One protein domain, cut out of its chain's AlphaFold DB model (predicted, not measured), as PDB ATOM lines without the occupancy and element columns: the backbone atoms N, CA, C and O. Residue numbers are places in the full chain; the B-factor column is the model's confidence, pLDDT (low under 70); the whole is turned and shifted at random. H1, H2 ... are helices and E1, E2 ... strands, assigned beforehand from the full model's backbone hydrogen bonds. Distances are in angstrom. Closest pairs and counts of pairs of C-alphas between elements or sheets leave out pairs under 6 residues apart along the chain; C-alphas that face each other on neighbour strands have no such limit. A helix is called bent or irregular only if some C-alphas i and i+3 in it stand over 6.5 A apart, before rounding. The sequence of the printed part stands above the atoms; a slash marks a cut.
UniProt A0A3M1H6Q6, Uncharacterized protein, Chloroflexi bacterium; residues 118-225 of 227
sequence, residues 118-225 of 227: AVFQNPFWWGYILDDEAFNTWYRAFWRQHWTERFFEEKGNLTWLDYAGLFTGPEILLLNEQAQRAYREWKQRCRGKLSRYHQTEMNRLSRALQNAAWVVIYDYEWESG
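What this domain is: This is residues 118 to 225 of the 227 residues of an uncharacterized protein of Chloroflexi bacterium (UniProt A0A3M1H6Q6). A small antiparallel sheet, E2, E3 and E4, stands toward one end of three helices set side by side, H1, H2 and H3, with H2 between the other two. H1 and H2 reach the sheet only with their ends nearest it, H1 meets H2 only over part of its length, and H2 and H3 fold back on each other as a helical hairpin. The printed part has 108 residues, with four named helices and four named strands that follow along the chain as E1, H1, E2, E3, H2, H3, E4, H4; the class is mixed, helices and strands. The whole is compact, with a radius of gyration of the C-alphas of 14.9 A, and elongated, with spans of 45 by 29 by 27 A.

Where its parts are: Start with the sheet: E2 is residues 151 to 153, E3 residues 163 to 168, 17.0 A long, and E4 residues 212 to 221, 25.9 A long. Find C-alpha 169 at (22.061, 24.720, 29.155); from there H2, residues 169 to 189, runs 30.1 A to C-alpha 189 at (15.246, 48.265, 46.684). H1 is residues 133 to 150, 24.9 A, and is irregular: C-alphas 145 and 148 are 7.2 A apart. H3 is residues 196 to 210, 21.2 A. E1, residues 118 to 121, begins at (9.907, 23.882, 26.750), and H4, residues 222 to 225, ends at (5.505, 36.859, 15.324).

How they stand to each other: In the sheet E2 and E4 are edge strands. E2 and E3 form a hairpin, antiparallel at 157 degrees, where you find N 152 and O 164 at 2.9 A. E3 and E4 are antiparallel at 163 degrees, with N 165 and O 217 at 2.8 A. H1 only grazes the sheet, with residues 143 to 150, and H2 only grazes it, with residues 169 to 173. H1 touches H2 with residues 135 to 139 alone, closest at the C-alphas of Phe 135 and Ala 182, 6.7 A, at a shallow tilt of 22 degrees, opposite ways. H2 and H3 touch, closest at the C-alphas of Gly 169 and Leu 209, 5.3 A, at a shallow tilt of 23 degrees, opposite ways. H1 and H3 are apart. H3 is not on the sheet, but only just, with 4 pairs of C-alphas within 10 A. E1 pairs with no named strand; it is near E4, with 6 pairs within 10 A. H4 is not on the sheet and touches no helix. Every O i to N i+4 pair is within hydrogen-bond range in H2 and H3, and 12 of 14 in H1; H4 is too short for such a pair, and its one O i to N i+3 pair is within range.

The domain as a whole: Look for the two C-alphas farthest apart at Leu 158 and Arg 191, 45.5 A. The printed part has no cut. The link from E1 to H1, 11 residues, is long. The mean pLDDT of the printed part is 89.5, and residues 156 to 159 and 222 to 225 are under 70.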
ATOM      1  N   ALA A 118      10.683  22.820  26.109       97.50
ATOM      2  CA  ALA A 118       9.907  23.882  26.750       97.50
ATOM      3  C   ALA A 118      10.101  25.215  26.019       97.50
ATOM      4  O   ALA A 118      11.207  25.500  25.553       97.50
ATOM      5  N   VAL A 119       9.059  26.049  25.964       96.38
ATOM      6  CA  VAL A 119       9.124  27.360  25.300       96.38
ATOM      7  C   VAL A 119       8.796  28.473  26.288       96.38
ATOM      8  O   VAL A 119       7.825  28.403  27.039       96.38
ATOM      9  N   PHE A 120       9.606  29.525  26.293       95.75
ATOM     10  CA  PHE A 120       9.407  30.699  27.138       95.75
ATOM     11  C   PHE A 120       9.383  31.952  26.284       95.75
ATOM     12  O   PHE A 120      10.215  32.126  25.398       95.75
ATOM     13  N   GLN A 121       8.441  32.838  26.578       92.69
ATOM     14  CA  GLN A 121       8.271  34.091  25.862       92.69
ATOM     15  C   GLN A 121       8.625  35.246  26.792       92.69
ATOM     16  O   GLN A 121       8.079  35.338  27.889       92.69
ATOM     17  N   ASN A 122       9.511  36.135  26.341       90.38
ATOM     18  CA  ASN A 122       9.833  37.408  26.979       90.38
ATOM     19  C   ASN A 122      10.043  37.300  28.506       90.38
ATOM     20  O   ASN A 122       9.279  37.906  29.263       90.38
ATOM     21  N   PRO A 123      11.059  36.553  28.997       91.81
ATOM     22  CA  PRO A 123      11.346  36.499  30.430       91.81
ATOM     23  C   PRO A 123      11.730  37.894  30.926       91.81
ATOM     24  O   PRO A 123      12.866  38.342  30.783       91.81
ATOM     25  N   PHE A 124      10.768  38.595  31.518       87.31
ATOM     26  CA  PHE A 124      10.881  40.020  31.834       87.31
ATOM     27  C   PHE A 124      12.091  40.356  32.720       87.31
ATOM     28  O   PHE A 124      12.657  41.442  32.636       87.31
ATOM     29  N   TRP A 125      12.519  39.412  33.562       91.81
ATOM     30  CA  TRP A 125      13.670  39.593  34.446       91.81
ATOM     31  C   TRP A 125      15.025  39.538  33.733       91.81
ATOM     32  O   TRP A 125      16.026  39.869  34.353       91.81
ATOM     33  N   TRP A 126      15.079  39.148  32.455       91.12
ATOM     34  CA  TRP A 126      16.288  39.231  31.622       91.12
ATOM     35  C   TRP A 126      16.486  40.616  30.990       91.12
ATOM     36  O   TRP A 126      17.386  40.781  30.169       91.12
ATOM     37  N   GLY A 127      15.627  41.587  31.306       82.62
ATOM     38  CA  GLY A 127      15.733  42.957  30.818       82.62
ATOM     39  C   GLY A 127      16.773  43.796  31.564       82.62
ATOM     40  O   GLY A 127      17.280  43.414  32.617       82.62
ATOM     41  N   TYR A 128      17.051  44.976  31.008       72.06
ATOM     42  CA  TYR A 128      17.885  45.995  31.643       72.06
ATOM     43  C   TYR A 128      17.270  46.430  32.978       72.06
ATOM     44  O   TYR A 128      16.065  46.682  33.062       72.06
ATOM     45  N   ILE A 129      18.096  46.559  34.014       80.06
ATOM     46  CA  ILE A 129      17.656  47.020  35.335       80.06
ATOM     47  C   ILE A 129      18.221  48.419  35.529       80.06
ATOM     48  O   ILE A 129      19.415  48.557  35.761       80.06
ATOM     49  N   LEU A 130      17.379  49.450  35.407       73.00
ATOM     50  CA  LEU A 130      17.801  50.861  35.310       73.00
ATOM     51  C   LEU A 130      18.862  51.279  36.346       73.00
ATOM     52  O   LEU A 130      19.802  51.979  35.990       73.00
ATOM     53  N   ASP A 131      18.767  50.766  37.575       80.19
ATOM     54  CA  ASP A 131      19.638  51.150  38.692       80.19
ATOM     55  C   ASP A 131      20.653  50.058  39.097       80.19
ATOM     56  O   ASP A 131      21.063  49.990  40.257       80.19
ATOM     57  N   ASP A 132      21.010  49.128  38.205       87.00
ATOM     58  CA  ASP A 132      22.015  48.080  38.461       87.00
ATOM     59  C   ASP A 132      23.127  48.090  37.401       87.00
ATOM     60  O   ASP A 132      23.160  47.289  36.465       87.00
ATOM     61  N   GLU A 133      24.044  49.050  37.524       89.62
ATOM     62  CA  GLU A 133      25.144  49.236  36.572       89.62
ATOM     63  C   GLU A 133      26.064  48.010  36.477       89.62
ATOM     64  O   GLU A 133      26.524  47.670  35.381       89.62
ATOM     65  N   ALA A 134      26.290  47.315  37.597       89.00
ATOM     66  CA  ALA A 134      27.113  46.113  37.642       89.00
ATOM     67  C   ALA A 134      26.483  44.991  36.807       89.00
ATOM     68  O   ALA A 134      27.133  44.467  35.896       89.00
ATOM     69  N   PHE A 135      25.202  44.680  37.046       92.00
ATOM     70  CA  PHE A 135      24.472  43.698  36.246       92.00
ATOM     71  C   PHE A 135      24.406  44.109  34.777       92.00
ATOM     72  O   PHE A 135      24.712  43.303  33.907       92.00
ATOM     73  N   ASN A 136      24.073  45.362  34.466       92.19
ATOM     74  CA  ASN A 136      23.939  45.818  33.081       92.19
ATOM     75  C   ASN A 136      25.266  45.803  32.310       92.19
ATOM     76  O   ASN A 136      25.291  45.609  31.091       92.19
ATOM     77  N   THR A 137      26.382  46.049  32.991       93.75
ATOM     78  CA  THR A 137      27.720  45.950  32.399       93.75
ATOM     79  C   THR A 137      28.077  44.497  32.132       93.75
ATOM     80  O   THR A 137      28.471  44.170  31.012       93.75
ATOM     81  N   TRP A 138      27.844  43.617  33.107       94.19
ATOM     82  CA  TRP A 138      28.026  42.179  32.934       94.19
ATOM     83  C   TRP A 138      27.126  41.610  31.824       94.19
ATOM     84  O   TRP A 138      27.611  40.918  30.937       94.19
ATOM     85  N   TYR A 139      25.843  41.974  31.800       92.19
ATOM     86  CA  TYR A 139      24.858  41.534  30.811       92.19
ATOM     87  C   TYR A 139      25.271  41.931  29.391       92.19
ATOM     88  O   TYR A 139      25.237  41.116  28.472       92.19
ATOM     89  N   ARG A 140      25.731  43.175  29.201       92.12
ATOM     90  CA  ARG A 140      26.267  43.628  27.908       92.12
ATOM     91  C   ARG A 140      27.523  42.861  27.509       92.12
ATOM     92  O   ARG A 140      27.667  42.536  26.335       92.12
ATOM     93  N   ALA A 141      28.417  42.578  28.456       92.50
ATOM     94  CA  ALA A 141      29.614  41.785  28.194       92.50
ATOM     95  C   ALA A 141      29.259  40.344  27.797       92.50
ATOM     96  O   ALA A 141      29.782  39.861  26.795       92.50
ATOM     97  N   PHE A 142      28.313  39.716  28.505       92.44
ATOM     98  CA  PHE A 142      27.785  38.391  28.185       92.44
ATOM     99  C   PHE A 142      27.288  38.345  26.739       92.44
ATOM    100  O   PHE A 142      27.794  37.560  25.943       92.44
ATOM    101  N   TRP A 143      26.367  39.229  26.345       91.56
ATOM    102  CA  TRP A 143      25.854  39.200  24.973       91.56
ATOM    103  C   TRP A 143      26.906  39.559  23.940       91.56
ATOM    104  O   TRP A 143      26.961  38.905  22.909       91.56
ATOM    105  N   ARG A 144      27.775  40.539  24.206       91.06
ATOM    106  CA  ARG A 144      28.844  40.905  23.269       91.06
ATOM    107  C   ARG A 144      29.772  39.729  22.978       91.06
ATOM    108  O   ARG A 144      30.142  39.547  21.826       91.06
ATOM    109  N   GLN A 145      30.122  38.949  23.999       89.50
ATOM    110  CA  GLN A 145      30.961  37.764  23.843       89.50
ATOM    111  C   GLN A 145      30.302  36.709  22.945       89.50
ATOM    112  O   GLN A 145      30.987  36.065  22.163       89.50
ATOM    113  N   HIS A 146      28.984  36.534  23.046       88.94
ATOM    114  CA  HIS A 146      28.289  35.455  22.344       88.94
ATOM    115  C   HIS A 146      27.680  35.890  21.005       88.94
ATOM    116  O   HIS A 146      27.445  35.046  20.150       88.94
ATOM    117  N   TRP A 147      27.417  37.183  20.793       86.44
ATOM    118  CA  TRP A 147      26.639  37.665  19.649       86.44
ATOM    119  C   TRP A 147      27.247  37.252  18.311       86.44
ATOM    120  O   TRP A 147      26.579  36.636  17.491       86.44
ATOM    121  N   THR A 148      28.533  37.530  18.113       82.31
ATOM    122  CA  THR A 148      29.220  37.274  16.840       82.31
ATOM    123  C   THR A 148      29.445  35.795  16.546       82.31
ATOM    124  O   THR A 148      29.653  35.439  15.395       82.31
ATOM    125  N   GLU A 149      29.440  34.942  17.573       86.50
ATOM    126  CA  GLU A 149      29.775  33.518  17.441       86.50
ATOM    127  C   GLU A 149      28.560  32.593  17.510       86.50
ATOM    128  O   GLU A 149      28.643  31.437  17.094       86.50
ATOM    129  N   ARG A 150      27.455  33.055  18.106       90.69
ATOM    130  CA  ARG A 150      26.307  32.205  18.443       90.69
ATOM    131  C   ARG A 150      25.035  32.597  17.723       90.69
ATOM    132  O   ARG A 150      24.181  31.727  17.597       90.69
ATOM    133  N   PHE A 151      24.892  33.856  17.307       92.00
ATOM    134  CA  PHE A 151      23.690  34.346  16.641       92.00
ATOM    135  C   PHE A 151      23.861  34.428  15.132       92.00
ATOM    136  O   PHE A 151      24.894  34.858  14.621       92.00
ATOM    137  N   PHE A 152      22.783  34.092  14.437       91.56
ATOM    138  CA  PHE A 152      22.681  34.178  12.993       91.56
ATOM    139  C   PHE A 152      21.381  34.864  12.596       91.56
ATOM    140  O   PHE A 152      20.363  34.735  13.275       91.56
ATOM    141  N   GLU A 153      21.427  35.584  11.483       89.25
ATOM    142  CA  GLU A 153      20.252  36.187  10.861       89.25
ATOM    143  C   GLU A 153      19.408  35.117  10.160       89.25
ATOM    144  O   GLU A 153      19.931  34.298   9.399       89.25
ATOM    145  N   GLU A 154      18.098  35.109  10.390       85.94
ATOM    146  CA  GLU A 154      17.192  34.141   9.777       85.94
ATOM    147  C   GLU A 154      16.805  34.572   8.356       85.94
ATOM    148  O   GLU A 154      16.026  35.495   8.138       85.94
ATOM    149  N   LYS A 155      17.337  33.854   7.357       70.06
ATOM    150  CA  LYS A 155      17.266  34.212   5.925       70.06
ATOM    151  C   LYS A 155      15.869  34.042   5.291       70.06
ATOM    152  O   LYS A 155      15.701  34.332   4.110       70.06
ATOM    153  N   GLY A 156      14.885  33.534   6.039       62.41
ATOM    154  CA  GLY A 156      13.533  33.246   5.545       62.41
ATOM    155  C   GLY A 156      12.563  34.426   5.612       62.41
ATOM    156  O   GLY A 156      11.524  34.394   4.954       62.41
ATOM    157  N   ASN A 157      12.896  35.469   6.373       61.47
ATOM    158  CA  ASN A 157      12.013  36.604   6.590       61.47
ATOM    159  C   ASN A 157      12.497  37.831   5.809       61.47
ATOM    160  O   ASN A 157      13.286  38.628   6.296       61.47
ATOM    161  N   LEU A 158      12.027  37.993   4.567       60.09
ATOM    162  CA  LEU A 158      12.449  39.108   3.700       60.09
ATOM    163  C   LEU A 158      12.005  40.489   4.213       60.09
ATOM    164  O   LEU A 158      12.447  41.504   3.679       60.09
ATOM    165  N   THR A 159      11.114  40.523   5.205       66.19
ATOM    166  CA  THR A 159      10.528  41.763   5.732       66.19
ATOM    167  C   THR A 159      11.131  42.156   7.079       66.19
ATOM    168  O   THR A 159      11.204  43.344   7.377       66.19
ATOM    169  N   TRP A 160      11.596  41.185   7.872       73.56
ATOM    170  CA  TRP A 160      11.978  41.402   9.269       73.56
ATOM    171  C   TRP A 160      13.357  40.819   9.583       73.56
ATOM    172  O   TRP A 160      13.690  39.716   9.157       73.56
ATOM    173  N   LEU A 161      14.155  41.551  10.364       80.56
ATOM    174  CA  LEU A 161      15.479  41.102  10.797       80.56
ATOM    175  C   LEU A 161      15.373  40.291  12.086       80.56
ATOM    176  O   LEU A 161      15.523  40.827  13.192       80.56
ATOM    177  N   ASP A 162      15.150  38.990  11.935       89.69
ATOM    178  CA  ASP A 162      15.101  38.049  13.047       89.69
ATOM    179  C   ASP A 162      16.463  37.365  13.259       89.69
ATOM    180  O   ASP A 162      17.180  37.058  12.305       89.69
ATOM    181  N   TYR A 163      16.818  37.103  14.518       91.88
ATOM    182  CA  TYR A 163      18.060  36.416  14.879       91.88
ATOM    183  C   TYR A 163      17.774  35.169  15.703       91.88
ATOM    184  O   TYR A 163      17.011  35.216  16.667       91.88
ATOM    185  N   ALA A 164      18.452  34.072  15.385       94.62
ATOM    186  CA  ALA A 164      18.443  32.856  16.183       94.62
ATOM    187  C   ALA A 164      19.851  32.575  16.710       94.62
ATOM    188  O   ALA A 164      20.826  32.635  15.960       94.62
ATOM    189  N   GLY A 165      19.962  32.266  17.999       95.94
ATOM    190  CA  GLY A 165      21.223  31.917  18.639       95.94
ATOM    191  C   GLY A 165      21.163  30.590  19.376       95.94
ATOM    192  O   GLY A 165      20.151  30.280  20.002       95.94
ATOM    193  N   LEU A 166      22.253  29.820  19.325       97.75
ATOM    194  CA  LEU A 166      22.363  28.512  19.976       97.75
ATOM    195  C   LEU A 166      23.368  28.529  21.132       97.75
ATOM    196  O   LEU A 166      24.523  28.926  20.981       97.75
ATOM    197  N   PHE A 167      22.925  27.998  22.269       96.94
ATOM    198  CA  PHE A 167      23.661  27.944  23.523       96.94
ATOM    199  C   PHE A 167      23.509  26.584  24.198       96.94
ATOM    200  O   PHE A 167      22.567  25.829  23.943       96.94
ATOM    201  N   THR A 168      24.409  26.289  25.124       95.00
ATOM    202  CA  THR A 168      24.257  25.179  26.062       95.00
ATOM    203  C   THR A 168      23.341  25.557  27.229       95.00
ATOM    204  O   THR A 168      23.136  26.729  27.558       95.00
ATOM    205  N   GLY A 169      22.806  24.538  27.906       95.25
ATOM    206  CA  GLY A 169      22.061  24.720  29.155       95.25
ATOM    207  C   GLY A 169      22.826  25.512  30.229       95.25
ATOM    208  O   GLY A 169      22.274  26.488  30.738       95.25
ATOM    209  N   PRO A 170      24.078  25.139  30.569       94.38
ATOM    210  CA  PRO A 170      24.865  25.832  31.592       94.38
ATOM    211  C   PRO A 170      25.111  27.321  31.316       94.38
ATOM    212  O   PRO A 170      24.977  28.129  32.235       94.38
ATOM    213  N   GLU A 171      25.411  27.703  30.069       93.69
ATOM    214  CA  GLU A 171      25.633  29.112  29.694       93.69
ATOM    215  C   GLU A 171      24.400  29.971  29.998       93.69
ATOM    216  O   GLU A 171      24.492  31.033  30.617       93.69
ATOM    217  N   ILE A 172      23.221  29.484  29.610       96.44
ATOM    218  CA  ILE A 172      21.971  30.217  29.813       96.44
ATOM    219  C   ILE A 172      21.463  30.109  31.249       96.44
ATOM    220  O   ILE A 172      20.821  31.037  31.745       96.44
ATOM    221  N   LEU A 173      21.774  29.022  31.956       96.88
ATOM    222  CA  LEU A 173      21.495  28.919  33.385       96.88
ATOM    223  C   LEU A 173      22.229  30.017  34.163       96.88
ATOM    224  O   LEU A 173      21.587  30.700  34.957       96.88
ATOM    225  N   LEU A 174      23.513  30.254  33.867       95.50
ATOM    226  CA  LEU A 174      24.291  31.332  34.484       95.50
ATOM    227  C   LEU A 174      23.650  32.707  34.239       95.50
ATOM    228  O   LEU A 174      23.461  33.479  35.181       95.50
ATOM    229  N   LEU A 175      23.270  33.001  32.991       95.56
ATOM    230  CA  LEU A 175      22.541  34.226  32.646       95.56
ATOM    231  C   LEU A 175      21.256  34.367  33.455       95.56
ATOM    232  O   LEU A 175      20.994  35.419  34.042       95.56
ATOM    233  N   ASN A 176      20.457  33.306  33.499       97.12
ATOM    234  CA  ASN A 176      19.187  33.314  34.199       97.12
ATOM    235  C   ASN A 176      19.362  33.510  35.712       97.12
ATOM    236  O   ASN A 176      18.599  34.263  36.311       97.12
ATOM    237  N   GLU A 177      20.359  32.883  36.333       96.81
ATOM    238  CA  GLU A 177      20.649  33.037  37.761       96.81
ATOM    239  C   GLU A 177      21.052  34.471  38.110       96.81
ATOM    240  O   GLU A 177      20.501  35.049  39.053       96.81
ATOM    241  N   GLN A 178      21.942  35.080  37.319       95.25
ATOM    242  CA  GLN A 178      22.345  36.473  37.522       95.25
ATOM    243  C   GLN A 178      21.178  37.441  37.317       95.25
ATOM    244  O   GLN A 178      20.942  38.308  38.157       95.25
ATOM    245  N   ALA A 179      20.390  37.244  36.258       95.00
ATOM    246  CA  ALA A 179      19.210  38.052  35.971       95.00
ATOM    247  C   ALA A 179      18.152  37.947  37.083       95.00
ATOM    248  O   ALA A 179      17.609  38.951  37.543       95.00
ATOM    249  N   GLN A 180      17.882  36.735  37.583       95.50
ATOM    250  CA  GLN A 180      16.959  36.536  38.703       95.50
ATOM    251  C   GLN A 180      17.462  37.189  39.991       95.50
ATOM    252  O   GLN A 180      16.660  37.760  40.733       95.50
ATOM    253  N   ARG A 181      18.766  37.103  40.274       94.94
ATOM    254  CA  ARG A 181      19.375  37.752  41.437       94.94
ATOM    255  C   ARG A 181      19.206  39.269  41.366       94.94
ATOM    256  O   ARG A 181      18.583  39.833  42.264       94.94
ATOM    257  N   ALA A 182      19.662  39.892  40.282       94.50
ATOM    258  CA  ALA A 182      19.579  41.338  40.095       94.50
ATOM    259  C   ALA A 182      18.122  41.831  40.139       94.50
ATOM    260  O   ALA A 182      17.798  42.822  40.795       94.50
ATOM    261  N   TYR A 183      17.189  41.083  39.540       93.88
ATOM    262  CA  TYR A 183      15.768  41.430  39.575       93.88
ATOM    263  C   TYR A 183      15.154  41.351  40.981       93.88
ATOM    264  O   TYR A 183      14.341  42.205  41.352       93.88
ATOM    265  N   ARG A 184      15.530  40.350  41.790       92.88
ATOM    266  CA  ARG A 184      15.092  40.246  43.195       92.88
ATOM    267  C   ARG A 184      15.643  41.401  44.029       92.88
ATOM    268  O   ARG A 184      14.876  42.011  44.772       92.88
ATOM    269  N   GLU A 185      16.924  41.719  43.877       92.38
ATOM    270  CA  GLU A 185      17.581  42.838  44.567       92.38
ATOM    271  C   GLU A 185      16.943  44.182  44.176       92.38
ATOM    272  O   GLU A 185      16.611  44.995  45.039       92.38
ATOM    273  N   TRP A 186      16.662  44.400  42.888       91.38
ATOM    274  CA  TRP A 186      15.928  45.576  42.411       91.38
ATOM    275  C   TRP A 186      14.522  45.677  43.016       91.38
ATOM    276  O   TRP A 186      14.151  46.725  43.544       91.38
ATOM    277  N   LYS A 187      13.749  44.580  43.029       90.88
ATOM    278  CA  LYS A 187      12.422  44.568  43.668       90.88
ATOM    279  C   LYS A 187      12.493  44.938  45.147       90.88
ATOM    280  O   LYS A 187      11.667  45.731  45.596       90.88
ATOM    281  N   GLN A 188      13.479  44.419  45.876       90.12
ATOM    282  CA  GLN A 188      13.695  44.764  47.283       90.12
ATOM    283  C   GLN A 188      14.004  46.257  47.464       90.12
ATOM    284  O   GLN A 188      13.369  46.903  48.299       90.12
ATOM    285  N   ARG A 189      14.902  46.829  46.649       89.88
ATOM    286  CA  ARG A 189      15.246  48.265  46.684       89.88
ATOM    287  C   ARG A 189      14.037  49.163  46.427       89.88
ATOM    288  O   ARG A 189      13.813  50.117  47.167       89.88
ATOM    289  N   CYS A 190      13.203  48.812  45.453       90.12
ATOM    290  CA  CYS A 190      11.970  49.542  45.148       90.12
ATOM    291  C   CYS A 190      10.818  49.262  46.133       90.12
ATOM    292  O   CYS A 190       9.687  49.667  45.867       90.12
ATOM    293  N   ARG A 191      11.059  48.537  47.239       88.19
ATOM    294  CA  ARG A 191      10.034  48.077  48.202       88.19
ATOM    295  C   ARG A 191       8.873  47.315  47.541       88.19
ATOM    296  O   ARG A 191       7.763  47.259  48.070       88.19
ATOM    297  N   GLY A 192       9.126  46.717  46.380       86.94
ATOM    298  CA  GLY A 192       8.172  45.918  45.628       86.94
ATOM    299  C   GLY A 192       8.238  44.446  46.023       86.94
ATOM    300  O   GLY A 192       9.290  43.916  46.375       86.94
ATOM    301  N   LYS A 193       7.109  43.744  45.912       88.19
ATOM    302  CA  LYS A 193       7.069  42.283  46.055       88.19
ATOM    303  C   LYS A 193       7.201  41.616  44.690       88.19
ATOM    304  O   LYS A 193       6.666  42.098  43.690       88.19
ATOM    305  N   LEU A 194       7.904  40.489  44.653       90.06
ATOM    306  CA  LEU A 194       7.948  39.638  43.474       90.06
ATOM    307  C   LEU A 194       6.588  38.947  43.312       90.06
ATOM    308  O   LEU A 194       6.149  38.253  44.230       90.06
ATOM    309  N   SER A 195       5.919  39.141  42.173       90.88
ATOM    310  CA  SER A 195       4.612  38.525  41.925       90.88
ATOM    311  C   SER A 195       4.720  36.996  41.932       90.88
ATOM    312  O   SER A 195       5.751  36.434  41.558       90.88
ATOM    313  N   ARG A 196       3.644  36.308  42.336       93.88
ATOM    314  CA  ARG A 196       3.594  34.836  42.308       93.88
ATOM    315  C   ARG A 196       3.836  34.299  40.897       93.88
ATOM    316  O   ARG A 196       4.557  33.324  40.741       93.88
ATOM    317  N   TYR A 197       3.291  34.980  39.890       92.19
ATOM    318  CA  TYR A 197       3.523  34.658  38.485       92.19
ATOM    319  C   TYR A 197       5.017  34.702  38.125       92.19
ATOM    320  O   TYR A 197       5.545  33.708  37.639       92.19
ATOM    321  N   HIS A 198       5.736  35.784  38.459       91.94
ATOM    322  CA  HIS A 198       7.178  35.866  38.184       91.94
ATOM    323  C   HIS A 198       7.973  34.791  38.930       91.94
ATOM    324  O   HIS A 198       8.893  34.222  38.358       91.94
ATOM    325  N   GLN A 199       7.617  34.478  40.180       94.12
ATOM    326  CA  GLN A 199       8.263  33.388  40.922       94.12
ATOM    327  C   GLN A 199       8.074  32.042  40.221       94.12
ATOM    328  O   GLN A 199       9.032  31.286  40.072       94.12
ATOM    329  N   THR A 200       6.850  31.750  39.777       95.69
ATOM    330  CA  THR A 200       6.536  30.517  39.052       95.69
ATOM    331  C   THR A 200       7.318  30.432  37.747       95.69
ATOM    332  O   THR A 200       7.981  29.420  37.529       95.69
ATOM    333  N   GLU A 201       7.322  31.485  36.930       95.62
ATOM    334  CA  GLU A 201       8.017  31.477  35.636       95.62
ATOM    335  C   GLU A 201       9.541  31.416  35.783       95.62
ATOM    336  O   GLU A 201      10.197  30.654  35.074       95.62
ATOM    337  N   MET A 202      10.113  32.127  36.759       96.94
ATOM    338  CA  MET A 202      11.536  32.017  37.098       96.94
ATOM    339  C   MET A 202      11.916  30.588  37.476       96.94
ATOM    340  O   MET A 202      12.913  30.061  36.987       96.94
ATOM    341  N   ASN A 203      11.111  29.945  38.326       96.81
ATOM    342  CA  ASN A 203      11.351  28.571  38.752       96.81
ATOM    343  C   ASN A 203      11.153  27.576  37.600       96.81
ATOM    344  O   ASN A 203      11.925  26.623  37.486       96.81
ATOM    345  N   ARG A 204      10.143  27.791  36.743       97.00
ATOM    346  CA  ARG A 204       9.876  26.977  35.547       97.00
ATOM    347  C   ARG A 204      11.072  27.024  34.598       97.00
ATOM    348  O   ARG A 204      11.568  25.966  34.216       97.00
ATOM    349  N   LEU A 205      11.586  28.220  34.302       97.75
ATOM    350  CA  LEU A 205      12.755  28.391  33.438       97.75
ATOM    351  C   LEU A 205      14.016  27.780  34.057       97.75
ATOM    352  O   LEU A 205      14.698  27.011  33.386       97.75
ATOM    353  N   SER A 206      14.303  28.036  35.337       97.75
ATOM    354  CA  SER A 206      15.480  27.455  36.004       97.75
ATOM    355  C   SER A 206      15.481  25.926  35.952       97.75
ATOM    356  O   SER A 206      16.500  25.324  35.623       97.75
ATOM    357  N   ARG A 207      14.335  25.280  36.212       97.44
ATOM    358  CA  ARG A 207      14.214  23.812  36.141       97.44
ATOM    359  C   ARG A 207      14.401  23.272  34.727       97.44
ATOM    360  O   ARG A 207      15.001  22.211  34.558       97.44
ATOM    361  N   ALA A 208      13.882  23.977  33.722       97.88
ATOM    362  CA  ALA A 208      14.081  23.599  32.329       97.88
ATOM    363  C   ALA A 208      15.572  23.683  31.953       97.88
ATOM    364  O   ALA A 208      16.119  22.727  31.408       97.88
ATOM    365  N   LEU A 209      16.245  24.779  32.323       98.31
ATOM    366  CA  LEU A 209      17.663  25.013  32.030       98.31
ATOM    367  C   LEU A 209      18.599  24.013  32.726       98.31
ATOM    368  O   LEU A 209      19.561  23.556  32.115       98.31
ATOM    369  N   GLN A 210      18.291  23.599  33.958       97.19
ATOM    370  CA  GLN A 210      19.047  22.560  34.677       97.19
ATOM    371  C   GLN A 210      19.095  21.222  33.922       97.19
ATOM    372  O   GLN A 210      20.077  20.486  34.014       97.19
ATOM    373  N   ASN A 211      18.046  20.920  33.154       96.19
ATOM    374  CA  ASN A 211      17.921  19.689  32.378       96.19
ATOM    375  C   ASN A 211      18.133  19.905  30.875       96.19
ATOM    376  O   ASN A 211      17.837  19.004  30.085       96.19
ATOM    377  N   ALA A 212      18.624  21.073  30.463       97.94
ATOM    378  CA  ALA A 212      18.794  21.405  29.058       97.94
ATOM    379  C   ALA A 212      20.025  20.710  28.457       97.94
ATOM    380  O   ALA A 212      21.092  20.624  29.078       97.94
ATOM    381  N   ALA A 213      19.860  20.205  27.237       95.50
ATOM    382  CA  ALA A 213      20.958  19.894  26.328       95.50
ATOM    383  C   ALA A 213      21.332  21.143  25.527       95.50
ATOM    384  O   ALA A 213      22.492  21.542  25.514       95.50
ATOM    385  N   TRP A 214      20.326  21.784  24.935       98.00
ATOM    386  CA  TRP A 214      20.485  22.950  24.076       98.00
ATOM    387  C   TRP A 214      19.456  24.016  24.428       98.00
ATOM    388  O   TRP A 214      18.342  23.709  24.862       98.00
ATOM    389  N   VAL A 215      19.827  25.272  24.217       98.25
ATOM    390  CA  VAL A 215      18.943  26.422  24.355       98.25
ATOM    391  C   VAL A 215      19.039  27.258  23.091       98.25
ATOM    392  O   VAL A 215      20.126  27.704  22.729       98.25
ATOM    393  N   VAL A 216      17.903  27.479  22.434       98.06
ATOM    394  CA  VAL A 216      17.801  28.419  21.316       98.06
ATOM    395  C   VAL A 216      17.142  29.695  21.809       98.06
ATOM    396  O   VAL A 216      16.088  29.652  22.443       98.06
ATOM    397  N   ILE A 217      17.764  30.830  21.514       96.50
ATOM    398  CA  ILE A 217      17.205  32.161  21.748       96.50
ATOM    399  C   ILE A 217      16.862  32.754  20.392       96.50
ATOM    400  O   ILE A 217      17.740  32.935  19.557       96.50
ATOM    401  N   TYR A 218      15.585  33.051  20.190       94.62
ATOM    402  CA  TYR A 218      15.062  33.644  18.972       94.62
ATOM    403  C   TYR A 218      14.574  35.063  19.268       94.62
ATOM    404  O   TYR A 218      13.602  35.247  20.005       94.62
ATOM    405  N   ASP A 219      15.280  36.051  18.720       91.25
ATOM    406  CA  ASP A 219      14.992  37.476  18.848       91.25
ATOM    407  C   ASP A 219      14.408  38.005  17.542       91.25
ATOM    408  O   ASP A 219      15.127  38.226  16.565       91.25
ATOM    409  N   TYR A 220      13.115  38.289  17.555       88.12
ATOM    410  CA  TYR A 220      12.339  38.600  16.363       88.12
ATOM    411  C   TYR A 220      11.602  39.933  16.504       88.12
ATOM    412  O   TYR A 220      11.358  40.412  17.620       88.12
ATOM    413  N   GLU A 221      11.293  40.582  15.388       81.88
ATOM    414  CA  GLU A 221      10.467  41.794  15.410       81.88
ATOM    415  C   GLU A 221       9.017  41.417  15.727       81.88
ATOM    416  O   GLU A 221       8.495  40.453  15.197       81.88
ATOM    417  N   TRP A 222       8.330  42.134  16.622       67.69
ATOM    418  CA  TRP A 222       6.991  41.736  17.091       67.69
ATOM    419  C   TRP A 222       6.008  41.447  15.945       67.69
ATOM    420  O   TRP A 222       5.187  40.539  16.052       67.69
ATOM    421  N   GLU A 223       6.139  42.183  14.841       61.16
ATOM    422  CA  GLU A 223       5.328  42.047  13.631       61.16
ATOM    423  C   GLU A 223       5.606  40.742  12.861       61.16
ATOM    424  O   GLU A 223       4.685  40.217  12.237       61.16
ATOM    425  N   SER A 224       6.801  40.145  12.980       56.59
ATOM    426  CA  SER A 224       7.107  38.815  12.426       56.59
ATOM    427  C   SER A 224       6.503  37.663  13.228       56.59
ATOM    428  O   SER A 224       6.288  36.585  12.691       56.59
ATOM    429  N   GLY A 225       6.168  37.877  14.504       56.03
ATOM    430  CA  GLY A 225       5.505  36.859  15.324       56.03
ATOM    431  C   GLY A 225       3.991  36.766  15.137       56.03
ATOM    432  O   GLY A 225       3.362  35.945  15.806       56.03
TER     433      GLY A 225